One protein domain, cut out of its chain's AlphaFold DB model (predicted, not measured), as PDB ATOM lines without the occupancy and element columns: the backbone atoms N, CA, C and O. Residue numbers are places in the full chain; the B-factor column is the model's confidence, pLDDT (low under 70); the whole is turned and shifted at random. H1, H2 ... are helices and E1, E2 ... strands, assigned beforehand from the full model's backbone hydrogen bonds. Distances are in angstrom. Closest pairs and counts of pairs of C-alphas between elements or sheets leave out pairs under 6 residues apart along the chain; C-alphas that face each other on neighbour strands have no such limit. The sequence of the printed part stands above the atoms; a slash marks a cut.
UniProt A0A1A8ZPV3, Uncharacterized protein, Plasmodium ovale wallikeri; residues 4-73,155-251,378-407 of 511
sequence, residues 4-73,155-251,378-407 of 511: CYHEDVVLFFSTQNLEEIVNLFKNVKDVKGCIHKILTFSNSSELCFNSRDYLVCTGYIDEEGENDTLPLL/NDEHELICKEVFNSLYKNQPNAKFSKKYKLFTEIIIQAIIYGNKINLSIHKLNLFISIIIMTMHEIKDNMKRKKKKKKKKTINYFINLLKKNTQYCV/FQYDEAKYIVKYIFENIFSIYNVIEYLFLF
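What this domain is: This is residues 4 to 73, 155 to 251 and 378 to 407 of the 511 residues of an uncharacterized protein of Plasmodium ovale wallikeri (UniProt A0A1A8ZPV3). Four helices, H3, H4, H5 and H6, make an up-and-down bundle, loose at H6, and a strongly twisted four-stranded sheet packs along one side of it, on H3 and H6. On another side H1 and H2 lie side by side as an antiparallel pair set crosswise to H4 and H3, and the short H7 crosses the end of H4 near residues 220 to 225. You have 197 printed residues, with seven named helices and four named strands in the order H1 E1 E2 E3 E4 H2 H3 H4 H5 H6 H7; the sheet runs E1, E2, E3, E4, all antiparallel, and the class is mixed, helices and strands. The whole is compact, with a radius of gyration of the C-alphas of 16.9 A and spans of 56 by 45 by 41 A.

Where its parts are: Begin at Cys 4 and go on to C-alpha 15 at (7.592, 38.279, 3.916), where H1 starts; it takes residues 15 to 27 and is 19.2 A long. Next come the strands: E1, residues 35 to 40, 13.2 A; E2, residues 45 to 50, 15.1 A; E3, residues 55 to 60, 16.0 A; and E4, residues 69 to 71, 6.6 A. Beyond the first cut find H2, residues 156 to 170, 20.5 A, and H3, residues 180 to 198, 27.2 A. H4, the longest helix, runs 33.4 A over residues 203 to 225, from C-alpha 203 at (12.855, 37.219, 8.255). H5 follows, residues 231 to 245, 21.8 A. Beyond the second cut come H6, residues 380 to 395, 20.7 A, and H7, residues 398 to 406, 12.0 A, ending at C-alpha 406 at (22.891, 20.801, -18.959).

How they stand to each other: Start at H4, the hub, which touches H1, H3, H5 and H7. H4 and H5 form a helical hairpin at a shallow tilt of 26 degrees, opposite ways, with Asn 223 and Lys 231 as closest C-alphas, 5.9 A apart. H3 and H4 form another, at a shallow tilt of 34.9 degrees, only just short of steep; their closest C-alphas, of Gly 196 and Leu 206, are 5.9 A apart. H6 touches no helix: it is near H3, and close to but not clearly touching H4, where the closest C-alphas, of Phe 209 and Ile 386, are 7.5 A apart. H7 touches H4 at a steep tilt of 64 degrees, with the C-alphas of Lys 221 and Phe 405 closest at 6.5 A. H2 touches H3, about perpendicular at 76 degrees, with the C-alphas of Phe 166 and Thr 186 closest at 5.8 A. H1 touches H2 at a shallow tilt of 11 degrees, opposite ways, with the C-alphas of Asn 17 and Ser 168 closest at 6.7 A. Now look at the sheet, a meander, each strand the antiparallel neighbour of the one before. Within hydrogen-bond range are N 36 and O 49, 2.8 A, between E1 and E2; N 48 and O 57, 3.0 A, between E2 and E3; and N 58 and O 70, 3.1 A, between E3 and E4. H3 and H6 are on it, in two layers, helices on one face of a sheet. H3 lies over E1 and E2 at a height over the sheet of 9.7 A; the closest C-alphas of E3 and H6, of Val 56 and Asn 393, are 5.6 A apart. Every O i to N i+4 pair is within hydrogen-bond range in H2, H3, H5 and H7; the figures are 7 of 9 in H1, 18 of 19 in H4 and 11 of 12 in H6.

The domain as a whole: The two C-alphas farthest apart are those of Glu 63 and Val 251, 56.6 A. Residues 74 to 154 are not printed, with 30.4 A from C-alpha 73 to C-alpha 155; residues 252 to 377 are not printed either, with 14.2 A from C-alpha 251 to C-alpha 378. Of the links that are printed whole, none is long. The mean pLDDT of the printed part is 70.8; 84 residues are under 70, among them residues 27 to 52, 54 to 73 and 396 to 407.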
ATOM      1  N   CYS A   4      14.136  48.237   3.108       75.12
ATOM      2  CA  CYS A   4      14.279  47.982   1.672       75.12
ATOM      3  C   CYS A   4      15.521  47.129   1.383       75.12
ATOM      4  O   CYS A   4      16.440  47.068   2.190       75.12
ATOM      5  N   TYR A   5      15.563  46.464   0.233       77.56
ATOM      6  CA  TYR A   5      16.726  45.687  -0.211       77.56
ATOM      7  C   TYR A   5      17.530  46.501  -1.233       77.56
ATOM      8  O   TYR A   5      17.003  47.455  -1.808       77.56
ATOM      9  N   HIS A   6      18.792  46.139  -1.478       79.38
ATOM     10  CA  HIS A   6      19.574  46.766  -2.547       79.38
ATOM     11  C   HIS A   6      18.939  46.464  -3.918       79.38
ATOM     12  O   HIS A   6      18.536  45.331  -4.170       79.38
ATOM     13  N   GLU A   7      18.910  47.444  -4.827       73.25
ATOM     14  CA  GLU A   7      18.222  47.368  -6.137       73.25
ATOM     15  C   GLU A   7      18.686  46.217  -7.055       73.25
ATOM     16  O   GLU A   7      17.981  45.831  -7.984       73.25
ATOM     17  N   ASP A   8      19.857  45.634  -6.788       75.62
ATOM     18  CA  ASP A   8      20.395  44.470  -7.498       75.62
ATOM     19  C   ASP A   8      19.752  43.139  -7.061       75.62
ATOM     20  O   ASP A   8      20.058  42.106  -7.655       75.62
ATOM     21  N   VAL A   9      18.918  43.126  -6.014       78.88
ATOM     22  CA  VAL A   9      18.327  41.914  -5.427       78.88
ATOM     23  C   VAL A   9      16.868  41.766  -5.850       78.88
ATOM     24  O   VAL A   9      16.002  42.549  -5.466       78.88
ATOM     25  N   VAL A  10      16.572  40.695  -6.587       77.69
ATOM     26  CA  VAL A  10      15.195  40.270  -6.871       77.69
ATOM     27  C   VAL A  10      14.705  39.403  -5.715       77.69
ATOM     28  O   VAL A  10      15.330  38.392  -5.409       77.69
ATOM     29  N   LEU A  11      13.581  39.771  -5.094       78.56
ATOM     30  CA  LEU A  11      12.931  38.943  -4.075       78.56
ATOM     31  C   LEU A  11      12.090  37.837  -4.716       78.56
ATOM     32  O   LEU A  11      11.347  38.085  -5.666       78.56
ATOM     33  N   PHE A  12      12.161  36.634  -4.147       74.88
ATOM     34  CA  PHE A  12      11.396  35.467  -4.613       74.88
ATOM     35  C   PHE A  12      10.282  35.035  -3.651       74.88
ATOM     36  O   PHE A  12       9.420  34.250  -4.034       74.88
ATOM     37  N   PHE A  13      10.264  35.575  -2.429       76.88
ATOM     38  CA  PHE A  13       9.211  35.361  -1.440       76.88
ATOM     39  C   PHE A  13       8.669  36.710  -0.958       76.88
ATOM     40  O   PHE A  13       9.434  37.657  -0.752       76.88
ATOM     41  N   SER A  14       7.357  36.796  -0.723       82.38
ATOM     42  CA  SER A  14       6.813  37.818   0.176       82.38
ATOM     43  C   SER A  14       7.223  37.487   1.615       82.38
ATOM     44  O   SER A  14       7.457  36.320   1.942       82.38
ATOM     45  N   THR A  15       7.292  38.495   2.489       85.06
ATOM     46  CA  THR A  15       7.592  38.279   3.916       85.06
ATOM     47  C   THR A  15       6.609  37.278   4.528       85.06
ATOM     48  O   THR A  15       7.045  36.300   5.122       85.06
ATOM     49  N   GLN A  16       5.305  37.443   4.265       85.06
ATOM     50  CA  GLN A  16       4.253  36.546   4.747       85.06
ATOM     51  C   GLN A  16       4.457  35.086   4.302       85.06
ATOM     52  O   GLN A  16       4.467  34.202   5.154       85.06
ATOM     53  N   ASN A  17       4.680  34.816   3.006       83.12
ATOM     54  CA  ASN A  17       4.889  33.439   2.529       83.12
ATOM     55  C   ASN A  17       6.096  32.791   3.231       83.12
ATOM     56  O   ASN A  17       6.081  31.600   3.533       83.12
ATOM     57  N   LEU A  18       7.160  33.566   3.477       85.25
ATOM     58  CA  LEU A  18       8.354  33.062   4.150       85.25
ATOM     59  C   LEU A  18       8.120  32.848   5.655       85.25
ATOM     60  O   LEU A  18       8.648  31.887   6.201       85.25
ATOM     61  N   GLU A  19       7.309  33.677   6.318       86.56
ATOM     62  CA  GLU A  19       6.907  33.476   7.719       86.56
ATOM     63  C   GLU A  19       6.031  32.234   7.883       86.56
ATOM     64  O   GLU A  19       6.274  31.436   8.786       86.56
ATOM     65  N   GLU A  20       5.063  32.025   6.989       85.69
ATOM     66  CA  GLU A  20       4.237  30.815   6.934       85.69
ATOM     67  C   GLU A  20       5.119  29.561   6.793       85.69
ATOM     68  O   GLU A  20       5.024  28.645   7.610       85.69
ATOM     69  N   ILE A  21       6.063  29.565   5.843       84.00
ATOM     70  CA  ILE A  21       7.039  28.482   5.648       84.00
ATOM     71  C   ILE A  21       7.926  28.280   6.892       84.00
ATOM     72  O   ILE A  21       8.068  27.153   7.366       84.00
ATOM     73  N   VAL A  22       8.502  29.343   7.462       85.19
ATOM     74  CA  VAL A  22       9.351  29.273   8.672       85.19
ATOM     75  C   VAL A  22       8.565  28.783   9.893       85.19
ATOM     76  O   VAL A  22       9.132  28.114  10.756       85.19
ATOM     77  N   ASN A  23       7.262  29.057   9.970       84.00
ATOM     78  CA  ASN A  23       6.400  28.545  11.030       84.00
ATOM     79  C   ASN A  23       6.107  27.043  10.888       84.00
ATOM     80  O   ASN A  23       6.021  26.374  11.915       84.00
ATOM     81  N   LEU A  24       6.050  26.479   9.670       81.81
ATOM     82  CA  LEU A  24       5.986  25.018   9.491       81.81
ATOM     83  C   LEU A  24       7.209  24.337  10.131       81.81
ATOM     84  O   LEU A  24       7.053  23.421  10.937       81.81
ATOM     85  N   PHE A  25       8.420  24.845   9.868       75.56
ATOM     86  CA  PHE A  25       9.672  24.312  10.430       75.56
ATOM     87  C   PHE A  25       9.752  24.321  11.968       75.56
ATOM     88  O   PHE A  25      10.569  23.592  12.527       75.56
ATOM     89  N   LYS A  26       8.936  25.120  12.670       73.25
ATOM     90  CA  LYS A  26       8.883  25.117  14.147       73.25
ATOM     91  C   LYS A  26       8.140  23.904  14.711       73.25
ATOM     92  O   LYS A  26       8.375  23.541  15.860       73.25
ATOM     93  N   ASN A  27       7.255  23.302  13.917       65.81
ATOM     94  CA  ASN A  27       6.392  22.202  14.341       65.81
ATOM     95  C   ASN A  27       6.998  20.829  13.995       65.81
ATOM     96  O   ASN A  27       6.837  19.884  14.767       65.81
ATOM     97  N   VAL A  28       7.737  20.735  12.881       64.06
ATOM     98  CA  VAL A  28       8.328  19.474  12.399       64.06
ATOM     99  C   VAL A  28       9.576  19.105  13.199       64.06
ATOM    100  O   VAL A  28      10.640  19.706  13.041       64.06
ATOM    101  N   LYS A  29       9.466  18.070  14.036       56.00
ATOM    102  CA  LYS A  29      10.573  17.587  14.882       56.00
ATOM    103  C   LYS A  29      11.745  17.051  14.056       56.00
ATOM    104  O   LYS A  29      12.900  17.364  14.341       56.00
ATOM    105  N   ASP A  30      11.440  16.307  12.998       56.34
ATOM    106  CA  ASP A  30      12.413  15.474  12.279       56.34
ATOM    107  C   ASP A  30      13.225  16.231  11.212       56.34
ATOM    108  O   ASP A  30      14.043  15.650  10.502       56.34
ATOM    109  N   VAL A  31      13.054  17.553  11.099       59.59
ATOM    110  CA  VAL A  31      13.970  18.379  10.294       59.59
ATOM    111  C   VAL A  31      15.314  18.573  11.007       59.59
ATOM    112  O   VAL A  31      16.340  18.747  10.346       59.59
ATOM    113  N   LYS A  32      15.343  18.542  12.346       57.38
ATOM    114  CA  LYS A  32      16.505  18.962  13.140       57.38
ATOM    115  C   LYS A  32      17.386  17.785  13.564       57.38
ATOM    116  O   LYS A  32      17.122  17.124  14.561       57.38
ATOM    117  N   GLY A  33      18.508  17.608  12.869       59.50
ATOM    118  CA  GLY A  33      19.530  16.610  13.204       59.50
ATOM    119  C   GLY A  33      19.410  15.288  12.439       59.50
ATOM    120  O   GLY A  33      20.036  14.299  12.829       59.50
ATOM    121  N   CYS A  34      18.641  15.284  11.352       63.53
ATOM    122  CA  CYS A  34      18.472  14.177  10.414       63.53
ATOM    123  C   CYS A  34      19.273  14.395   9.114       63.53
ATOM    124  O   CYS A  34      19.744  15.503   8.825       63.53
ATOM    125  N   ILE A  35      19.421  13.323   8.334       65.44
ATOM    126  CA  ILE A  35      20.046  13.330   7.007       65.44
ATOM    127  C   ILE A  35      18.937  13.481   5.957       65.44
ATOM    128  O   ILE A  35      18.062  12.626   5.843       65.44
ATOM    129  N   HIS A  36      18.976  14.570   5.191       67.44
ATOM    130  CA  HIS A  36      17.954  14.941   4.209       67.44
ATOM    131  C   HIS A  36      18.390  14.546   2.798       67.44
ATOM    132  O   HIS A  36      19.403  15.018   2.279       67.44
ATOM    133  N   LYS A  37      17.642  13.630   2.183       66.00
ATOM    134  CA  LYS A  37      17.991  12.962   0.922       66.00
ATOM    135  C   LYS A  37      17.678  13.840  -0.296       66.00
ATOM    136  O   LYS A  37      16.526  13.954  -0.712       66.00
ATOM    137  N   ILE A  38      18.717  14.414  -0.904       61.97
ATOM    138  CA  ILE A  38      18.605  15.368  -2.021       61.97
ATOM    139  C   ILE A  38      18.419  14.648  -3.361       61.97
ATOM    140  O   ILE A  38      17.568  15.025  -4.173       61.97
ATOM    141  N   LEU A  39      19.248  13.632  -3.630       62.09
ATOM    142  CA  LEU A  39      19.299  12.965  -4.933       62.09
ATOM    143  C   LEU A  39      19.903  11.556  -4.836       62.09
ATOM    144  O   LEU A  39      21.054  11.409  -4.447       62.09
ATOM    145  N   THR A  40      19.187  10.537  -5.308       55.53
ATOM    146  CA  THR A  40      19.765   9.210  -5.583       55.53
ATOM    147  C   THR A  40      20.389   9.191  -6.981       55.53
ATOM    148  O   THR A  40      19.723   9.539  -7.965       55.53
ATOM    149  N   PHE A  41      21.650   8.774  -7.088       54.97
ATOM    150  CA  PHE A  41      22.291   8.442  -8.363       54.97
ATOM    151  C   PHE A  41      21.971   6.991  -8.763       54.97
ATOM    152  O   PHE A  41      21.548   6.179  -7.949       54.97
ATOM    153  N   SER A  42      22.191   6.622 -10.027       49.78
ATOM    154  CA  SER A  42      21.914   5.272 -10.558       49.78
ATOM    155  C   SER A  42      22.769   4.141  -9.958       49.78
ATOM    156  O   SER A  42      22.614   2.994 -10.364       49.78
ATOM    157  N   ASN A  43      23.685   4.463  -9.040       52.41
ATOM    158  CA  ASN A  43      24.790   3.612  -8.598       52.41
ATOM    159  C   ASN A  43      24.748   3.383  -7.069       52.41
ATOM    160  O   ASN A  43      25.800   3.309  -6.443       52.41
ATOM    161  N   SER A  44      23.553   3.400  -6.468       54.31
ATOM    162  CA  SER A  44      23.291   3.333  -5.012       54.31
ATOM    163  C   SER A  44      23.949   4.416  -4.137       54.31
ATOM    164  O   SER A  44      23.760   4.425  -2.925       54.31
ATOM    165  N   SER A  45      24.673   5.367  -4.732       55.31
ATOM    166  CA  SER A  45      25.194   6.548  -4.047       55.31
ATOM    167  C   SER A  45      24.163   7.675  -3.995       55.31
ATOM    168  O   SER A  45      23.395   7.904  -4.937       55.31
ATOM    169  N   GLU A  46      24.152   8.406  -2.883       67.31
ATOM    170  CA  GLU A  46      23.112   9.382  -2.560       67.31
ATOM    171  C   GLU A  46      23.728  10.726  -2.168       67.31
ATOM    172  O   GLU A  46      24.604  10.792  -1.310       67.31
ATOM    173  N   LEU A  47      23.265  11.814  -2.783       63.91
ATOM    174  CA  LEU A  47      23.571  13.169  -2.341       63.91
ATOM    175  C   LEU A  47      22.617  13.537  -1.202       63.91
ATOM    176  O   LEU A  47      21.400  13.573  -1.409       63.91
ATOM    177  N   CYS A  48      23.164  13.837  -0.028       67.25
ATOM    178  CA  CYS A  48      22.400  14.063   1.199       67.25
ATOM    179  C   CYS A  48      22.887  15.320   1.933       67.25
ATOM    180  O   CYS A  48      24.075  15.615   1.921       67.25
ATOM    181  N   PHE A  49      21.992  16.046   2.603       64.56
ATOM    182  CA  PHE A  49      22.323  17.169   3.483       64.56
ATOM    183  C   PHE A  49      22.164  16.757   4.944       64.56
ATOM    184  O   PHE A  49      21.070  16.418   5.392       64.56
ATOM    185  N   ASN A  50      23.245  16.804   5.714       67.31
ATOM    186  CA  ASN A  50      23.198  16.517   7.141       67.31
ATOM    187  C   ASN A  50      22.823  17.794   7.915       67.31
ATOM    188  O   ASN A  50      23.602  18.742   7.968       67.31
ATOM    189  N   SER A  51      21.652  17.815   8.560       69.81
ATOM    190  CA  SER A  51      21.155  18.974   9.329       69.81
ATOM    191  C   SER A  51      21.733  19.122  10.750       69.81
ATOM    192  O   SER A  51      21.316  20.016  11.492       69.81
ATOM    193  N   ARG A  52      22.697  18.282  11.152       68.88
ATOM    194  CA  ARG A  52      23.558  18.520  12.331       68.88
ATOM    195  C   ARG A  52      24.674  19.502  11.974       68.88
ATOM    196  O   ARG A  52      24.847  20.536  12.627       68.88
ATOM    197  N   ASP A  53      25.342  19.207  10.862       70.06
ATOM    198  CA  ASP A  53      26.608  19.830  10.458       70.06
ATOM    199  C   ASP A  53      26.429  20.874   9.343       70.06
ATOM    200  O   ASP A  53      27.238  21.788   9.207       70.06
ATOM    201  N   TYR A  54      25.276  20.833   8.666       68.56
ATOM    202  CA  TYR A  54      24.821  21.748   7.616       68.56
ATOM    203  C   TYR A  54      25.697  21.673   6.361       68.56
ATOM    204  O   TYR A  54      26.011  22.688   5.736       68.56
ATOM    205  N   LEU A  55      26.068  20.439   6.015       69.38
ATOM    206  CA  LEU A  55      26.925  20.073   4.894       69.38
ATOM    207  C   LEU A  55      26.210  19.099   3.952       69.38
ATOM    208  O   LEU A  55      25.500  18.193   4.401       69.38
ATOM    209  N   VAL A  56      26.449  19.260   2.651       66.38
ATOM    210  CA  VAL A  56      26.108  18.273   1.623       66.38
ATOM    211  C   VAL A  56      27.217  17.218   1.528       66.38
ATOM    212  O   VAL A  56      28.371  17.526   1.228       66.38
ATOM    213  N   CYS A  57      26.843  15.963   1.751       65.38
ATOM    214  CA  CYS A  57      27.698  14.778   1.768       65.38
ATOM    215  C   CYS A  57      27.241  13.754   0.712       65.38
ATOM    216  O   CYS A  57      26.184  13.908   0.088       65.38
ATOM    217  N   THR A  58      28.021  12.685   0.535       60.09
ATOM    218  CA  THR A  58      27.624  11.520  -0.271       60.09
ATOM    219  C   THR A  58      27.539  10.276   0.596       60.09
ATOM    220  O   THR A  58      28.567   9.795   1.063       60.09
ATOM    221  N   GLY A  59      26.329   9.748   0.768       52.91
ATOM    222  CA  GLY A  59      26.115   8.429   1.355       52.91
ATOM    223  C   GLY A  59      26.272   7.320   0.315       52.91
ATOM    224  O   GLY A  59      26.049   7.539  -0.882       52.91
ATOM    225  N   TYR A  60      26.631   6.131   0.783       46.94
ATOM    226  CA  TYR A  60      26.433   4.870   0.070       46.94
ATOM    227  C   TYR A  60      25.348   4.065   0.791       46.94
ATOM    228  O   TYR A  60      25.187   4.196   2.003       46.94
ATOM    229  N   ILE A  61      24.599   3.259   0.039       43.50
ATOM    230  CA  ILE A  61      23.734   2.215   0.594       43.50
ATOM    231  C   ILE A  61      24.385   0.877   0.262       43.50
ATOM    232  O   ILE A  61      24.318   0.440  -0.890       43.50
ATOM    233  N   ASP A  62      24.973   0.242   1.272       33.12
ATOM    234  CA  ASP A  62      25.291  -1.184   1.235       33.12
ATOM    235  C   ASP A  62      24.064  -1.993   1.696       33.12
ATOM    236  O   ASP A  62      23.197  -1.489   2.418       33.12
ATOM    237  N   GLU A  63      23.941  -3.244   1.240       36.06
ATOM    238  CA  GLU A  63      22.670  -3.995   1.285       36.06
ATOM    239  C   GLU A  63      22.209  -4.428   2.698       36.06
ATOM    240  O   GLU A  63      21.122  -4.988   2.836       36.06
ATOM    241  N   GLU A  64      22.977  -4.117   3.750       31.64
ATOM    242  CA  GLU A  64      22.642  -4.403   5.159       31.64
ATOM    243  C   GLU A  64      22.064  -3.192   5.931       31.64
ATOM    244  O   GLU A  64      21.511  -3.363   7.017       31.64
ATOM    245  N   GLY A  65      22.074  -1.983   5.349       32.16
ATOM    246  CA  GLY A  65      21.248  -0.852   5.809       32.16
ATOM    247  C   GLY A  65      21.871   0.150   6.794       32.16
ATOM    248  O   GLY A  65      21.171   1.070   7.232       32.16
ATOM    249  N   GLU A  66      23.162   0.045   7.116       30.58
ATOM    250  CA  GLU A  66      23.885   1.121   7.815       30.58
ATOM    251  C   GLU A  66      24.208   2.291   6.857       30.58
ATOM    252  O   GLU A  66      24.342   2.112   5.649       30.58
ATOM    253  N   ASN A  67      24.246   3.524   7.381       37.19
ATOM    254  CA  ASN A  67      24.324   4.755   6.576       37.19
ATOM    255  C   ASN A  67      25.682   5.457   6.736       37.19
ATOM    256  O   ASN A  67      25.783   6.496   7.401       37.19
ATOM    257  N   ASP A  68      26.720   4.926   6.091       37.22
ATOM    258  CA  ASP A  68      28.045   5.549   6.103       37.22
ATOM    259  C   ASP A  68      28.037   6.902   5.375       37.22
ATOM    260  O   ASP A  68      27.911   7.022   4.151       37.22
ATOM    261  N   THR A  69      28.133   7.965   6.174       40.25
ATOM    262  CA  THR A  69      27.885   9.346   5.743       40.25
ATOM    263  C   THR A  69      29.204  10.076   5.492       40.25
ATOM    264  O   THR A  69      29.605  10.953   6.258       40.25
ATOM    265  N   LEU A  70      29.893   9.726   4.405       43.66
ATOM    266  CA  LEU A  70      31.186  10.325   4.067       43.66
ATOM    267  C   LEU A  70      31.042  11.774   3.544       43.66
ATOM    268  O   LEU A  70      30.323  12.020   2.562       43.66
ATOM    269  N   PRO A  71      31.747  12.759   4.140       37.81
ATOM    270  CA  PRO A  71      31.884  14.090   3.564       37.81
ATOM    271  C   PRO A  71      32.523  14.028   2.173       37.81
ATOM    272  O   PRO A  71      33.431  13.240   1.924       37.81
ATOM    273  N   LEU A  72      32.132  14.934   1.272       39.00
ATOM    274  CA  LEU A  72      32.616  14.982  -0.121       39.00
ATOM    275  C   LEU A  72      34.131  15.265  -0.297       39.00
ATOM    276  O   LEU A  72      34.599  15.410  -1.425       39.00
ATOM    277  N   LEU A  73      34.889  15.345   0.801       32.41
ATOM    278  CA  LEU A  73      36.346  15.500   0.841       32.41
ATOM    279  C   LEU A  73      37.091  14.190   1.171       32.41
ATOM    280  O   LEU A  73      38.274  14.086   0.864       32.41
ATOM    281  N   ASN A 155       7.368  11.088   6.765       51.31
ATOM    282  CA  ASN A 155       6.789  12.408   7.050       51.31
ATOM    283  C   ASN A 155       6.061  13.188   5.938       51.31
ATOM    284  O   ASN A 155       6.650  13.989   5.205       51.31
ATOM    285  N   ASP A 156       4.725  13.126   6.008       62.34
ATOM    286  CA  ASP A 156       3.780  14.065   5.380       62.34
ATOM    287  C   ASP A 156       4.150  15.538   5.646       62.34
ATOM    288  O   ASP A 156       3.973  16.400   4.786       62.34
ATOM    289  N   GLU A 157       4.710  15.838   6.824       66.38
ATOM    290  CA  GLU A 157       5.125  17.188   7.220       66.38
ATOM    291  C   GLU A 157       6.294  17.736   6.380       66.38
ATOM    292  O   GLU A 157       6.315  18.926   6.053       66.38
ATOM    293  N   HIS A 158       7.249  16.888   5.975       72.44
ATOM    294  CA  HIS A 158       8.338  17.326   5.097       72.44
ATOM    295  C   HIS A 158       7.851  17.497   3.652       72.44
ATOM    296  O   HIS A 158       8.250  18.444   2.969       72.44
ATOM    297  N   GLU A 159       6.935  16.637   3.189       74.56
ATOM    298  CA  GLU A 159       6.290  16.823   1.886       74.56
ATOM    299  C   GLU A 159       5.426  18.096   1.852       74.56
ATOM    300  O   GLU A 159       5.451  18.818   0.854       74.56
ATOM    301  N   LEU A 160       4.747  18.445   2.950       77.31
ATOM    302  CA  LEU A 160       4.014  19.706   3.096       77.31
ATOM    303  C   LEU A 160       4.942  20.927   2.969       77.31
ATOM    304  O   LEU A 160       4.635  21.848   2.211       77.31
ATOM    305  N   ILE A 161       6.100  20.912   3.641       77.62
ATOM    306  CA  ILE A 161       7.127  21.961   3.518       77.62
ATOM    307  C   ILE A 161       7.650  22.050   2.076       77.62
ATOM    308  O   ILE A 161       7.683  23.140   1.502       77.62
ATOM    309  N   CYS A 162       7.990  20.915   1.453       77.12
ATOM    310  CA  CYS A 162       8.403  20.862   0.045       77.12
ATOM    311  C   CYS A 162       7.349  21.475  -0.878       77.12
ATOM    312  O   CYS A 162       7.672  22.254  -1.777       77.12
ATOM    313  N   LYS A 163       6.079  21.144  -0.647       79.38
ATOM    314  CA  LYS A 163       4.955  21.625  -1.439       79.38
ATOM    315  C   LYS A 163       4.761  23.129  -1.290       79.38
ATOM    316  O   LYS A 163       4.583  23.785  -2.309       79.38
ATOM    317  N   GLU A 164       4.859  23.699  -0.088       78.88
ATOM    318  CA  GLU A 164       4.627  25.139   0.084       78.88
ATOM    319  C   GLU A 164       5.823  26.019  -0.314       78.88
ATOM    320  O   GLU A 164       5.626  27.096  -0.882       78.88
ATOM    321  N   VAL A 165       7.061  25.535  -0.151       78.81
ATOM    322  CA  VAL A 165       8.245  26.180  -0.750       78.81
ATOM    323  C   VAL A 165       8.139  26.159  -2.280       78.81
ATOM    324  O   VAL A 165       8.336  27.190  -2.925       78.81
ATOM    325  N   PHE A 166       7.754  25.024  -2.875       77.19
ATOM    326  CA  PHE A 166       7.538  24.913  -4.321       77.19
ATOM    327  C   PHE A 166       6.399  25.817  -4.812       77.19
ATOM    328  O   PHE A 166       6.587  26.573  -5.767       77.19
ATOM    329  N   ASN A 167       5.241  25.804  -4.144       79.31
ATOM    330  CA  ASN A 167       4.131  26.703  -4.456       79.31
ATOM    331  C   ASN A 167       4.607  28.159  -4.403       79.31
ATOM    332  O   ASN A 167       4.409  28.906  -5.353       79.31
ATOM    333  N   SER A 168       5.286  28.571  -3.335       77.88
ATOM    334  CA  SER A 168       5.747  29.953  -3.181       77.88
ATOM    335  C   SER A 168       6.754  30.400  -4.245       77.88
ATOM    336  O   SER A 168       6.683  31.549  -4.673       77.88
ATOM    337  N   LEU A 169       7.603  29.499  -4.753       73.31
ATOM    338  CA  LEU A 169       8.526  29.778  -5.862       73.31
ATOM    339  C   LEU A 169       7.862  29.780  -7.254       73.31
ATOM    340  O   LEU A 169       8.347  30.462  -8.159       73.31
ATOM    341  N   TYR A 170       6.787  29.007  -7.456       71.38
ATOM    342  CA  TYR A 170       6.230  28.724  -8.790       71.38
ATOM    343  C   TYR A 170       4.726  29.028  -8.957       71.38
ATOM    344  O   TYR A 170       4.182  28.738 -10.023       71.38
ATOM    345  N   LYS A 171       4.074  29.680  -7.977       65.62
ATOM    346  CA  LYS A 171       2.635  30.063  -7.930       65.62
ATOM    347  C   LYS A 171       2.084  30.640  -9.249       65.62
ATOM    348  O   LYS A 171       0.931  30.394  -9.583       65.62
ATOM    349  N   ASN A 172       2.917  31.339 -10.029       57.19
ATOM    350  CA  ASN A 172       2.536  32.005 -11.283       57.19
ATOM    351  C   ASN A 172       2.930  31.250 -12.578       57.19
ATOM    352  O   ASN A 172       2.823  31.819 -13.663       57.19
ATOM    353  N   GLN A 173       3.417  30.001 -12.515       58.09
ATOM    354  CA  GLN A 173       3.797  29.221 -13.707       58.09
ATOM    355  C   GLN A 173       2.731  28.168 -14.082       58.09
ATOM    356  O   GLN A 173       2.706  27.092 -13.480       58.09
ATOM    357  N   PRO A 174       1.914  28.378 -15.137       44.91
ATOM    358  CA  PRO A 174       0.716  27.570 -15.421       44.91
ATOM    359  C   PRO A 174       0.971  26.123 -15.895       44.91
ATOM    360  O   PRO A 174       0.038  25.437 -16.293       44.91
ATOM    361  N   ASN A 175       2.221  25.647 -15.893       50.75
ATOM    362  CA  ASN A 175       2.601  24.280 -16.276       50.75
ATOM    363  C   ASN A 175       3.777  23.716 -15.443       50.75
ATOM    364  O   ASN A 175       4.452  22.774 -15.870       50.75
ATOM    365  N   ALA A 176       4.053  24.268 -14.254       55.09
ATOM    366  CA  ALA A 176       5.142  23.809 -13.391       55.09
ATOM    367  C   ALA A 176       4.831  22.448 -12.729       55.09
ATOM    368  O   ALA A 176       4.464  22.358 -11.562       55.09
ATOM    369  N   LYS A 177       5.005  21.350 -13.475       59.56
ATOM    370  CA  LYS A 177       4.993  19.987 -12.916       59.56
ATOM    371  C   LYS A 177       6.198  19.802 -11.990       59.56
ATOM    372  O   LYS A 177       7.308  20.156 -12.388       59.56
ATOM    373  N   PHE A 178       6.002  19.205 -10.810       61.75
ATOM    374  CA  PHE A 178       7.032  18.970  -9.783       61.75
ATOM    375  C   PHE A 178       8.113  17.973 -10.255       61.75
ATOM    376  O   PHE A 178       8.120  16.788  -9.933       61.75
ATOM    377  N   SER A 179       9.004  18.452 -11.123       64.38
ATOM    378  CA  SER A 179      10.048  17.661 -11.775       64.38
ATOM    379  C   SER A 179      11.255  17.443 -10.861       64.38
ATOM    380  O   SER A 179      11.485  18.225  -9.940       64.38
ATOM    381  N   LYS A 180      12.110  16.456 -11.177       61.66
ATOM    382  CA  LYS A 180      13.364  16.211 -10.431       61.66
ATOM    383  C   LYS A 180      14.222  17.480 -10.262       61.66
ATOM    384  O   LYS A 180      14.833  17.658  -9.215       61.66
ATOM    385  N   LYS A 181      14.233  18.380 -11.258       65.12
ATOM    386  CA  LYS A 181      14.987  19.648 -11.203       65.12
ATOM    387  C   LYS A 181      14.366  20.663 -10.235       65.12
ATOM    388  O   LYS A 181      15.103  21.388  -9.579       65.12
ATOM    389  N   TYR A 182      13.037  20.696 -10.115       66.94
ATOM    390  CA  TYR A 182      12.355  21.562  -9.149       66.94
ATOM    391  C   TYR A 182      12.355  20.986  -7.734       66.94
ATOM    392  O   TYR A 182      12.513  21.762  -6.798       66.94
ATOM    393  N   LYS A 183      12.263  19.657  -7.557       67.81
ATOM    394  CA  LYS A 183      12.433  19.027  -6.237       67.81
ATOM    395  C   LYS A 183      13.825  19.329  -5.670       67.81
ATOM    396  O   LYS A 183      13.910  19.879  -4.585       67.81
ATOM    397  N   LEU A 184      14.886  19.108  -6.456       69.50
ATOM    398  CA  LEU A 184      16.263  19.492  -6.105       69.50
ATOM    399  C   LEU A 184      16.394  20.977  -5.723       69.50
ATOM    400  O   LEU A 184      17.082  21.316  -4.768       69.50
ATOM    401  N   PHE A 185      15.758  21.874  -6.479       70.75
ATOM    402  CA  PHE A 185      15.839  23.305  -6.198       70.75
ATOM    403  C   PHE A 185      15.106  23.682  -4.903       70.75
ATOM    404  O   PHE A 185      15.658  24.394  -4.075       70.75
ATOM    405  N   THR A 186      13.900  23.145  -4.710       70.19
ATOM    406  CA  THR A 186      13.090  23.288  -3.487       70.19
ATOM    407  C   THR A 186      13.874  22.822  -2.259       70.19
ATOM    408  O   THR A 186      13.946  23.538  -1.267       70.19
ATOM    409  N   GLU A 187      14.532  21.669  -2.370       75.12
ATOM    410  CA  GLU A 187      15.373  21.053  -1.342       75.12
ATOM    411  C   GLU A 187      16.570  21.949  -0.954       75.12
ATOM    412  O   GLU A 187      16.793  22.219   0.222       75.12
ATOM    413  N   ILE A 188      17.271  22.545  -1.928       76.38
ATOM    414  CA  ILE A 188      18.350  23.522  -1.663       76.38
ATOM    415  C   ILE A 188      17.828  24.779  -0.932       76.38
ATOM    416  O   ILE A 188      18.535  25.344  -0.093       76.38
ATOM    417  N   ILE A 189      16.598  25.226  -1.217       81.69
ATOM    418  CA  ILE A 189      15.980  26.365  -0.515       81.69
ATOM    419  C   ILE A 189      15.522  25.981   0.901       81.69
ATOM    420  O   ILE A 189      15.703  26.773   1.823       81.69
ATOM    421  N   ILE A 190      15.018  24.760   1.112       81.75
ATOM    422  CA  ILE A 190      14.732  24.202   2.446       81.75
ATOM    423  C   ILE A 190      15.996  24.215   3.314       81.75
ATOM    424  O   ILE A 190      15.984  24.751   4.422       81.75
ATOM    425  N   GLN A 191      17.114  23.726   2.783       82.00
ATOM    426  CA  GLN A 191      18.404  23.688   3.481       82.00
ATOM    427  C   GLN A 191      18.921  25.092   3.822       82.00
ATOM    428  O   GLN A 191      19.428  25.320   4.923       82.00
ATOM    429  N   ALA A 192      18.704  26.062   2.928       83.19
ATOM    430  CA  ALA A 192      19.011  27.466   3.179       83.19
ATOM    431  C   ALA A 192      18.144  28.076   4.294       83.19
ATOM    432  O   ALA A 192      18.660  28.825   5.123       83.19
ATOM    433  N   ILE A 193      16.850  27.736   4.358       83.75
ATOM    434  CA  ILE A 193      15.956  28.171   5.443       83.75
ATOM    435  C   ILE A 193      16.429  27.596   6.784       83.75
ATOM    436  O   ILE A 193      16.581  28.338   7.755       83.75
ATOM    437  N   ILE A 194      16.745  26.298   6.832       83.50
ATOM    438  CA  ILE A 194      17.249  25.622   8.037       83.50
ATOM    439  C   ILE A 194      18.585  26.244   8.493       83.50
ATOM    440  O   ILE A 194      18.755  26.527   9.681       83.50
ATOM    441  N   TYR A 195      19.511  26.537   7.569       83.88
ATOM    442  CA  TYR A 195      20.779  27.207   7.890       83.88
ATOM    443  C   TYR A 195      20.591  28.647   8.385       83.88
ATOM    444  O   TYR A 195      21.149  29.020   9.417       83.88
ATOM    445  N   GLY A 196      19.785  29.448   7.682       82.62
ATOM    446  CA  GLY A 196      19.510  30.839   8.046       82.62
ATOM    447  C   GLY A 196      18.848  30.968   9.420       82.62
ATOM    448  O   GLY A 196      19.196  31.865  10.187       82.62
ATOM    449  N   ASN A 197      17.981  30.013   9.774       83.88
ATOM    450  CA  ASN A 197      17.409  29.899  11.114       83.88
ATOM    451  C   ASN A 197      18.471  29.542  12.175       83.88
ATOM    452  O   ASN A 197      18.447  30.124  13.257       83.88
ATOM    453  N   LYS A 198      19.438  28.649  11.891       84.38
ATOM    454  CA  LYS A 198      20.538  28.317  12.831       84.38
ATOM    455  C   LYS A 198      21.435  29.517  13.149       84.38
ATOM    456  O   LYS A 198      21.907  29.622  14.278       84.38
ATOM    457  N   ILE A 199      21.672  30.407  12.184       84.62
ATOM    458  CA  ILE A 199      22.454  31.640  12.395       84.62
ATOM    459  C   ILE A 199      21.584  32.850  12.796       84.62
ATOM    460  O   ILE A 199      22.064  33.978  12.775       84.62
ATOM    461  N   ASN A 200      20.323  32.617  13.188       87.19
ATOM    462  CA  ASN A 200      19.374  33.617  13.693       87.19
ATOM    463  C   ASN A 200      19.118  34.817  12.752       87.19
ATOM    464  O   ASN A 200      18.919  35.940  13.224       87.19
ATOM    465  N   LEU A 201      19.082  34.608  11.428       88.81
ATOM    466  CA  LEU A 201      18.679  35.675  10.502       88.81
ATOM    467  C   LEU A 201      17.238  36.125  10.789       88.81
ATOM    468  O   LEU A 201      16.323  35.305  10.874       88.81
ATOM    469  N   SER A 202      17.008  37.439  10.847       91.19
ATOM    470  CA  SER A 202      15.644  37.982  10.813       91.19
ATOM    471  C   SER A 202      14.962  37.635   9.485       91.19
ATOM    472  O   SER A 202      15.637  37.451   8.472       91.19
ATOM    473  N   ILE A 203      13.626  37.602   9.452       90.06
ATOM    474  CA  ILE A 203      12.855  37.219   8.255       90.06
ATOM    475  C   ILE A 203      13.275  37.980   6.983       90.06
ATOM    476  O   ILE A 203      13.373  37.404   5.900       90.06
ATOM    477  N   HIS A 204      13.609  39.263   7.124       89.81
ATOM    478  CA  HIS A 204      14.103  40.101   6.037       89.81
ATOM    479  C   HIS A 204      15.499  39.669   5.557       89.81
ATOM    480  O   HIS A 204      15.715  39.484   4.361       89.81
ATOM    481  N   LYS A 205      16.442  39.425   6.477       91.00
ATOM    482  CA  LYS A 205      17.783  38.920   6.133       91.00
ATOM    483  C   LYS A 205      17.737  37.493   5.573       91.00
ATOM    484  O   LYS A 205      18.510  37.164   4.677       91.00
ATOM    485  N   LEU A 206      16.800  36.668   6.039       90.69
ATOM    486  CA  LEU A 206      16.545  35.328   5.516       90.69
ATOM    487  C   LEU A 206      16.052  35.385   4.061       90.69
ATOM    488  O   LEU A 206      16.582  34.676   3.209       90.69
ATOM    489  N   ASN A 207      15.108  36.281   3.749       87.25
ATOM    490  CA  ASN A 207      14.631  36.496   2.378       87.25
ATOM    491  C   ASN A 207      15.756  37.007   1.456       87.25
ATOM    492  O   ASN A 207      15.895  36.531   0.329       87.25
ATOM    493  N   LEU A 208      16.619  37.905   1.949       89.19
ATOM    494  CA  LEU A 208      17.824  38.354   1.239       89.19
ATOM    495  C   LEU A 208      18.793  37.192   0.953       89.19
ATOM    496  O   LEU A 208      19.240  37.032  -0.181       89.19
ATOM    497  N   PHE A 209      19.084  36.349   1.947       90.94
ATOM    498  CA  PHE A 209      19.982  35.194   1.814       90.94
ATOM    499  C   PHE A 209      19.458  34.172   0.794       90.94
ATOM    500  O   PHE A 209      20.182  33.765  -0.117       90.94
ATOM    501  N   ILE A 210      18.173  33.823   0.891       87.50
ATOM    502  CA  ILE A 210      17.487  32.930  -0.051       87.50
ATOM    503  C   ILE A 210      17.482  33.529  -1.464       87.50
ATOM    504  O   ILE A 210      17.790  32.834  -2.433       87.50
ATOM    505  N   SER A 211      17.215  34.828  -1.597       84.25
ATOM    506  CA  SER A 211      17.237  35.523  -2.889       84.25
ATOM    507  C   SER A 211      18.635  35.510  -3.520       84.25
ATOM    508  O   SER A 211      18.771  35.195  -4.702       84.25
ATOM    509  N   ILE A 212      19.696  35.721  -2.733       86.00
ATOM    510  CA  ILE A 212      21.094  35.606  -3.184       86.00
ATOM    511  C   ILE A 212      21.423  34.186  -3.667       86.00
ATOM    512  O   ILE A 212      22.095  34.038  -4.693       86.00
ATOM    513  N   ILE A 213      20.920  33.138  -3.002       85.69
ATOM    514  CA  ILE A 213      21.056  31.745  -3.467       85.69
ATOM    515  C   ILE A 213      20.356  31.553  -4.813       85.69
ATOM    516  O   ILE A 213      20.972  31.053  -5.755       85.69
ATOM    517  N   ILE A 214      19.098  31.983  -4.939       82.19
ATOM    518  CA  ILE A 214      18.302  31.821  -6.165       82.19
ATOM    519  C   ILE A 214      18.959  32.553  -7.344       82.19
ATOM    520  O   ILE A 214      19.108  31.979  -8.427       82.19
ATOM    521  N   MET A 215      19.425  33.785  -7.128       81.62
ATOM    522  CA  MET A 215      20.135  34.582  -8.133       81.62
ATOM    523  C   MET A 215      21.478  33.952  -8.524       81.62
ATOM    524  O   MET A 215      21.784  33.842  -9.713       81.62
ATOM    525  N   THR A 216      22.245  33.447  -7.552       82.88
ATOM    526  CA  THR A 216      23.498  32.718  -7.811       82.88
ATOM    527  C   THR A 216      23.234  31.458  -8.639       82.88
ATOM    528  O   THR A 216      23.896  31.243  -9.652       82.88
ATOM    529  N   MET A 217      22.218  30.664  -8.291       78.94
ATOM    530  CA  MET A 217      21.801  29.470  -9.040       78.94
ATOM    531  C   MET A 217      21.301  29.801 -10.457       78.94
ATOM    532  O   MET A 217      21.525  29.029 -11.395       78.94
ATOM    533  N   HIS A 218      20.672  30.964 -10.652       78.12
ATOM    534  CA  HIS A 218      20.316  31.473 -11.976       78.12
ATOM    535  C   HIS A 218      21.548  31.828 -12.820       78.12
ATOM    536  O   HIS A 218      21.625  31.386 -13.967       78.12
ATOM    537  N   GLU A 219      22.544  32.529 -12.272       83.44
ATOM    538  CA  GLU A 219      23.782  32.835 -13.007       83.44
ATOM    539  C   GLU A 219      24.687  31.597 -13.182       83.44
ATOM    540  O   GLU A 219      25.428  31.544 -14.165       83.44
ATOM    541  N   ILE A 220      24.574  30.543 -12.350       77.62
ATOM    542  CA  ILE A 220      25.094  29.202 -12.695       77.62
ATOM    543  C   ILE A 220      24.419  28.752 -13.991       77.62
ATOM    544  O   ILE A 220      25.076  28.684 -15.027       77.62
ATOM    545  N   LYS A 221      23.102  28.505 -13.957       72.50
ATOM    546  CA  LYS A 221      22.287  28.023 -15.089       72.50
ATOM    547  C   LYS A 221      22.566  28.793 -16.389       72.50
ATOM    548  O   LYS A 221      22.707  28.174 -17.446       72.50
ATOM    549  N   ASP A 222      22.694  30.116 -16.325       78.88
ATOM    550  CA  ASP A 222      22.927  30.951 -17.504       78.88
ATOM    551  C   ASP A 222      24.407  31.042 -17.921       78.88
ATOM    552  O   ASP A 222      24.679  31.136 -19.121       78.88
ATOM    553  N   ASN A 223      25.381  30.857 -17.016       75.62
ATOM    554  CA  ASN A 223      26.760  30.534 -17.410       75.62
ATOM    555  C   ASN A 223      26.900  29.135 -18.020       75.62
ATOM    556  O   ASN A 223      27.778  28.940 -18.863       75.62
ATOM    557  N   MET A 224      26.034  28.173 -17.677       69.69
ATOM    558  CA  MET A 224      26.122  26.817 -18.234       69.69
ATOM    559  C   MET A 224      25.861  26.808 -19.741       69.69
ATOM    560  O   MET A 224      26.595  26.141 -20.473       69.69
ATOM    561  N   LYS A 225      24.894  27.618 -20.196       68.12
ATOM    562  CA  LYS A 225      24.531  27.830 -21.611       68.12
ATOM    563  C   LYS A 225      25.644  28.486 -22.442       68.12
ATOM    564  O   LYS A 225      25.681  28.340 -23.662       68.12
ATOM    565  N   ARG A 226      26.538  29.258 -21.813       69.06
ATOM    566  CA  ARG A 226      27.569  30.056 -22.500       69.06
ATOM    567  C   ARG A 226      28.795  29.177 -22.797       69.06
ATOM    568  O   ARG A 226      29.425  28.669 -21.874       69.06
ATOM    569  N   LYS A 227      29.242  29.096 -24.062       62.31
ATOM    570  CA  LYS A 227      30.492  28.402 -24.488       62.31
ATOM    571  C   LYS A 227      31.805  29.035 -23.950       62.31
ATOM    572  O   LYS A 227      32.876  28.833 -24.512       62.31
ATOM    573  N   LYS A 228      31.755  29.862 -22.896       60.53
ATOM    574  CA  LYS A 228      32.897  30.647 -22.393       60.53
ATOM    575  C   LYS A 228      33.720  29.833 -21.382       60.53
ATOM    576  O   LYS A 228      33.164  29.270 -20.443       60.53
ATOM    577  N   LYS A 229      35.055  29.857 -21.507       67.19
ATOM    578  CA  LYS A 229      35.987  29.299 -20.501       67.19
ATOM    579  C   LYS A 229      35.797  29.965 -19.119       67.19
ATOM    580  O   LYS A 229      35.331  31.109 -19.030       67.19
ATOM    581  N   LYS A 230      36.201  29.257 -18.053       77.31
ATOM    582  CA  LYS A 230      36.115  29.671 -16.633       77.31
ATOM    583  C   LYS A 230      34.677  30.028 -16.176       77.31
ATOM    584  O   LYS A 230      34.452  31.135 -15.693       77.31
ATOM    585  N   LYS A 231      33.705  29.107 -16.337       80.81
ATOM    586  CA  LYS A 231      32.303  29.279 -15.873       80.81
ATOM    587  C   LYS A 231      32.229  29.539 -14.358       80.81
ATOM    588  O   LYS A 231      31.803  30.612 -13.953       80.81
ATOM    589  N   LYS A 232      32.745  28.609 -13.541       77.75
ATOM    590  CA  LYS A 232      32.693  28.657 -12.066       77.75
ATOM    591  C   LYS A 232      33.246  29.965 -11.471       77.75
ATOM    592  O   LYS A 232      32.558  30.579 -10.665       77.75
ATOM    593  N   LYS A 233      34.408  30.470 -11.935       79.31
ATOM    594  CA  LYS A 233      34.957  31.771 -11.472       79.31
ATOM    595  C   LYS A 233      34.030  32.958 -11.792       79.31
ATOM    596  O   LYS A 233      33.971  33.887 -11.004       79.31
ATOM    597  N   LYS A 234      33.250  32.938 -12.882       83.00
ATOM    598  CA  LYS A 234      32.287  34.023 -13.175       83.00
ATOM    599  C   LYS A 234      31.116  34.030 -12.200       83.00
ATOM    600  O   LYS A 234      30.785  35.090 -11.686       83.00
ATOM    601  N   THR A 235      30.551  32.864 -11.899       82.69
ATOM    602  CA  THR A 235      29.485  32.743 -10.897       82.69
ATOM    603  C   THR A 235      29.982  33.102  -9.491       82.69
ATOM    604  O   THR A 235      29.289  33.808  -8.768       82.69
ATOM    605  N   ILE A 236      31.203  32.694  -9.119       80.31
ATOM    606  CA  ILE A 236      31.832  33.095  -7.848       80.31
ATOM    607  C   ILE A 236      31.999  34.621  -7.786       80.31
ATOM    608  O   ILE A 236      31.570  35.237  -6.816       80.31
ATOM    609  N   ASN A 237      32.540  35.255  -8.834       81.00
ATOM    610  CA  ASN A 237      32.670  36.715  -8.890       81.00
ATOM    611  C   ASN A 237      31.303  37.431  -8.834       81.00
ATOM    612  O   ASN A 237      31.193  38.474  -8.197       81.00
ATOM    613  N   TYR A 238      30.262  36.877  -9.467       85.88
ATOM    614  CA  TYR A 238      28.893  37.398  -9.377       85.88
ATOM    615  C   TYR A 238      28.359  37.343  -7.938       85.88
ATOM    616  O   TYR A 238      27.912  38.365  -7.421       85.88
ATOM    617  N   PHE A 239      28.486  36.194  -7.267       86.06
ATOM    618  CA  PHE A 239      28.110  36.030  -5.860       86.06
ATOM    619  C   PHE A 239      28.874  36.994  -4.939       86.06
ATOM    620  O   PHE A 239      28.256  37.678  -4.129       86.06
ATOM    621  N   ILE A 240      30.198  37.112  -5.098       81.62
ATOM    622  CA  ILE A 240      31.030  38.030  -4.302       81.62
ATOM    623  C   ILE A 240      30.585  39.486  -4.497       81.62
ATOM    624  O   ILE A 240      30.490  40.228  -3.521       81.62
ATOM    625  N   ASN A 241      30.277  39.901  -5.728       82.94
ATOM    626  CA  ASN A 241      29.791  41.255  -6.001       82.94
ATOM    627  C   ASN A 241      28.403  41.504  -5.390       82.94
ATOM    628  O   ASN A 241      28.175  42.569  -4.814       82.94
ATOM    629  N   LEU A 242      27.497  40.525  -5.476       83.06
ATOM    630  CA  LEU A 242      26.160  40.611  -4.887       83.06
ATOM    631  C   LEU A 242      26.228  40.667  -3.351       83.06
ATOM    632  O   LEU A 242      25.537  41.478  -2.740       83.06
ATOM    633  N   LEU A 243      27.111  39.884  -2.724       83.94
ATOM    634  CA  LEU A 243      27.324  39.908  -1.276       83.94
ATOM    635  C   LEU A 243      27.984  41.213  -0.801       83.94
ATOM    636  O   LEU A 243      27.526  41.788   0.184       83.94
ATOM    637  N   LYS A 244      29.010  41.719  -1.504       82.38
ATOM    638  CA  LYS A 244      29.682  42.992  -1.168       82.38
ATOM    639  C   LYS A 244      28.711  44.175  -1.130       82.38
ATOM    640  O   LYS A 244      28.838  45.022  -0.257       82.38
ATOM    641  N   LYS A 245      27.723  44.208  -2.035       83.75
ATOM    642  CA  LYS A 245      26.637  45.210  -2.045       83.75
ATOM    643  C   LYS A 245      25.641  45.066  -0.887       83.75
ATOM    644  O   LYS A 245      24.953  46.021  -0.558       83.75
ATOM    645  N   ASN A 246      25.553  43.884  -0.279       82.44
ATOM    646  CA  ASN A 246      24.565  43.538   0.746       82.44
ATOM    647  C   ASN A 246      25.196  43.275   2.132       82.44
ATOM    648  O   ASN A 246      24.555  42.681   2.995       82.44
ATOM    649  N   THR A 247      26.440  43.711   2.358       82.56
ATOM    650  CA  THR A 247      27.169  43.543   3.629       82.56
ATOM    651  C   THR A 247      27.557  44.900   4.208       82.56
ATOM    652  O   THR A 247      28.205  45.703   3.538       82.56
ATOM    653  N   GLN A 248      27.214  45.144   5.470       78.62
ATOM    654  CA  GLN A 248      27.689  46.293   6.230       78.62
ATOM    655  C   GLN A 248      29.046  45.962   6.864       78.62
ATOM    656  O   GLN A 248      29.134  45.276   7.884       78.62
ATOM    657  N   TYR A 249      30.118  46.485   6.273       63.19
ATOM    658  CA  TYR A 249      31.434  46.488   6.904       63.19
ATOM    659  C   TYR A 249      31.453  47.557   8.000       63.19
ATOM    660  O   TYR A 249      31.385  48.751   7.710       63.19
ATOM    661  N   CYS A 250      31.517  47.130   9.262       48.38
ATOM    662  CA  CYS A 250      31.634  48.052  10.385       48.38
ATOM    663  C   CYS A 250      33.041  48.665  10.388       48.38
ATOM    664  O   CYS A 250      34.008  48.026  10.801       48.38
ATOM    665  N   VAL A 251      33.163  49.901   9.903       41.50
ATOM    666  CA  VAL A 251      34.372  50.697  10.116       41.50
ATOM    667  C   VAL A 251      34.358  51.136  11.575       41.50
ATOM    668  O   VAL A 251      33.609  52.040  11.942       41.50
ATOM    669  N   PHE A 378      23.526  42.423   5.665       85.75
ATOM    670  CA  PHE A 378      24.182  41.509   6.596       85.75
ATOM    671  C   PHE A 378      25.253  42.235   7.403       85.75
ATOM    672  O   PHE A 378      26.007  43.050   6.872       85.75
ATOM    673  N   GLN A 379      25.366  41.884   8.677       86.19
ATOM    674  CA  GLN A 379      26.538  42.169   9.492       86.19
ATOM    675  C   GLN A 379      27.696  41.251   9.076       86.19
ATOM    676  O   GLN A 379      27.499  40.235   8.407       86.19
ATOM    677  N   TYR A 380      28.918  41.603   9.480       80.88
ATOM    678  CA  TYR A 380      30.131  40.874   9.107       80.88
ATOM    679  C   TYR A 380      30.066  39.368   9.425       80.88
ATOM    680  O   TYR A 380      30.386  38.548   8.563       80.88
ATOM    681  N   ASP A 381      29.596  38.988  10.617       80.38
ATOM    682  CA  ASP A 381      29.515  37.579  11.019       80.38
ATOM    683  C   ASP A 381      28.421  36.809  10.266       80.38
ATOM    684  O   ASP A 381      28.667  35.699   9.794       80.38
ATOM    685  N   GLU A 382      27.248  37.413  10.047       85.12
ATOM    686  CA  GLU A 382      26.198  36.834   9.192       85.12
ATOM    687  C   GLU A 382      26.734  36.575   7.773       85.12
ATOM    688  O   GLU A 382      26.584  35.476   7.238       85.12
ATOM    689  N   ALA A 383      27.433  37.556   7.188       77.75
ATOM    690  CA  ALA A 383      28.049  37.431   5.872       77.75
ATOM    691  C   ALA A 383      29.138  36.341   5.839       77.75
ATOM    692  O   ALA A 383      29.202  35.573   4.879       77.75
ATOM    693  N   LYS A 384      29.956  36.215   6.891       82.81
ATOM    694  CA  LYS A 384      30.975  35.159   7.049       82.81
ATOM    695  C   LYS A 384      30.353  33.757   7.041       82.81
ATOM    696  O   LYS A 384      30.847  32.878   6.332       82.81
ATOM    697  N   TYR A 385      29.252  33.548   7.765       82.31
ATOM    698  CA  TYR A 385      28.515  32.278   7.742       82.31
ATOM    699  C   TYR A 385      27.845  32.019   6.382       82.31
ATOM    700  O   TYR A 385      27.934  30.912   5.850       82.31
ATOM    701  N   ILE A 386      27.265  33.045   5.755       81.75
ATOM    702  CA  ILE A 386      26.672  32.951   4.412       81.75
ATOM    703  C   ILE A 386      27.720  32.573   3.353       81.75
ATOM    704  O   ILE A 386      27.459  31.692   2.534       81.75
ATOM    705  N   VAL A 387      28.926  33.160   3.379       77.44
ATOM    706  CA  VAL A 387      30.040  32.746   2.502       77.44
ATOM    707  C   VAL A 387      30.376  31.276   2.719       77.44
ATOM    708  O   VAL A 387      30.445  30.531   1.740       77.44
ATOM    709  N   LYS A 388      30.542  30.852   3.979       79.31
ATOM    710  CA  LYS A 388      30.857  29.461   4.323       79.31
ATOM    711  C   LYS A 388      29.827  28.498   3.717       79.31
ATOM    712  O   LYS A 388      30.201  27.636   2.926       79.31
ATOM    713  N   TYR A 389      28.534  28.723   3.973       83.25
ATOM    714  CA  TYR A 389      27.448  27.905   3.421       83.25
ATOM    715  C   TYR A 389      27.460  27.841   1.887       83.25
ATOM    716  O   TYR A 389      27.324  26.764   1.310       83.25
ATOM    717  N   ILE A 390      27.626  28.977   1.202       76.88
ATOM    718  CA  ILE A 390      27.595  29.026  -0.267       76.88
ATOM    719  C   ILE A 390      28.763  28.236  -0.871       76.88
ATOM    720  O   ILE A 390      28.577  27.511  -1.852       76.88
ATOM    721  N   PHE A 391      29.958  28.327  -0.286       75.94
ATOM    722  CA  PHE A 391      31.109  27.566  -0.770       75.94
ATOM    723  C   PHE A 391      30.985  26.064  -0.470       75.94
ATOM    724  O   PHE A 391      31.218  25.256  -1.370       75.94
ATOM    725  N   GLU A 392      30.554  25.694   0.738       73.00
ATOM    726  CA  GLU A 392      30.457  24.298   1.188       73.00
ATOM    727  C   GLU A 392      29.252  23.536   0.616       73.00
ATOM    728  O   GLU A 392      29.367  22.333   0.385       73.00
ATOM    729  N   ASN A 393      28.132  24.206   0.317       74.25
ATOM    730  CA  ASN A 393      26.883  23.551  -0.106       74.25
ATOM    731  C   ASN A 393      26.426  23.871  -1.538       74.25
ATOM    732  O   ASN A 393      25.649  23.102  -2.095       74.25
ATOM    733  N   ILE A 394      26.887  24.966  -2.161       78.50
ATOM    734  CA  ILE A 394      26.499  25.331  -3.543       78.50
ATOM    735  C   ILE A 394      27.685  25.208  -4.508       78.50
ATOM    736  O   ILE A 394      27.560  24.625  -5.588       78.50
ATOM    737  N   PHE A 395      28.857  25.741  -4.147       76.06
ATOM    738  CA  PHE A 395      30.035  25.690  -5.020       76.06
ATOM    739  C   PHE A 395      30.842  24.391  -4.911       76.06
ATOM    740  O   PHE A 395      31.590  24.091  -5.845       76.06
ATOM    741  N   SER A 396      30.662  23.585  -3.865       69.50
ATOM    742  CA  SER A 396      31.137  22.195  -3.792       69.50
ATOM    743  C   SER A 396      30.511  21.354  -4.914       69.50
ATOM    744  O   SER A 396      31.189  20.947  -5.860       69.50
ATOM    745  N   ILE A 397      29.183  21.233  -4.902       62.59
ATOM    746  CA  ILE A 397      28.367  20.483  -5.865       62.59
ATOM    747  C   ILE A 397      28.178  21.191  -7.219       62.59
ATOM    748  O   ILE A 397      27.370  20.746  -8.034       62.59
ATOM    749  N   TYR A 398      28.943  22.251  -7.521       68.62
ATOM    750  CA  TYR A 398      28.836  23.022  -8.774       68.62
ATOM    751  C   TYR A 398      28.829  22.124 -10.022       68.62
ATOM    752  O   TYR A 398      28.071  22.368 -10.956       68.62
ATOM    753  N   ASN A 399      29.650  21.070 -10.038       61.53
ATOM    754  CA  ASN A 399      29.770  20.164 -11.183       61.53
ATOM    755  C   ASN A 399      28.550  19.225 -11.313       61.53
ATOM    756  O   ASN A 399      28.150  18.875 -12.423       61.53
ATOM    757  N   VAL A 400      27.917  18.867 -10.191       62.44
ATOM    758  CA  VAL A 400      26.651  18.112 -10.155       62.44
ATOM    759  C   VAL A 400      25.504  19.008 -10.631       62.44
ATOM    760  O   VAL A 400      24.693  18.591 -11.456       62.44
ATOM    761  N   ILE A 401      25.487  20.275 -10.205       61.94
ATOM    762  CA  ILE A 401      24.552  21.301 -10.687       61.94
ATOM    763  C   ILE A 401      24.752  21.566 -12.197       61.94
ATOM    764  O   ILE A 401      23.769  21.656 -12.935       61.94
ATOM    765  N   GLU A 402      25.999  21.630 -12.685       60.78
ATOM    766  CA  GLU A 402      26.336  21.716 -14.118       60.78
ATOM    767  C   GLU A 402      25.706  20.559 -14.901       60.78
ATOM    768  O   GLU A 402      24.970  20.799 -15.862       60.78
ATOM    769  N   TYR A 403      25.934  19.321 -14.459       57.16
ATOM    770  CA  TYR A 403      25.385  18.120 -15.086       57.16
ATOM    771  C   TYR A 403      23.845  18.131 -15.092       57.16
ATOM    772  O   TYR A 403      23.214  17.989 -16.143       57.16
ATOM    773  N   LEU A 404      23.228  18.384 -13.934       59.28
ATOM    774  CA  LEU A 404      21.775  18.353 -13.758       59.28
ATOM    775  C   LEU A 404      21.045  19.501 -14.467       59.28
ATOM    776  O   LEU A 404      19.868  19.341 -14.795       59.28
ATOM    777  N   PHE A 405      21.693  20.632 -14.767       56.84
ATOM    778  CA  PHE A 405      21.106  21.660 -15.637       56.84
ATOM    779  C   PHE A 405      21.344  21.404 -17.128       56.84
ATOM    780  O   PHE A 405      20.391  21.566 -17.893       56.84
ATOM    781  N   LEU A 406      22.549  20.990 -17.542       53.12
ATOM    782  CA  LEU A 406      22.891  20.801 -18.959       53.12
ATOM    783  C   LEU A 406      22.149  19.635 -19.617       53.12
ATOM    784  O   LEU A 406      21.706  19.772 -20.757       53.12
ATOM    785  N   PHE A 407      21.993  18.507 -18.924       44.28
ATOM    786  CA  PHE A 407      21.343  17.331 -19.499       44.28
ATOM    787  C   PHE A 407      19.829  17.314 -19.211       44.28
ATOM    788  O   PHE A 407      19.393  17.690 -18.116       44.28
TER     789      PHE A 407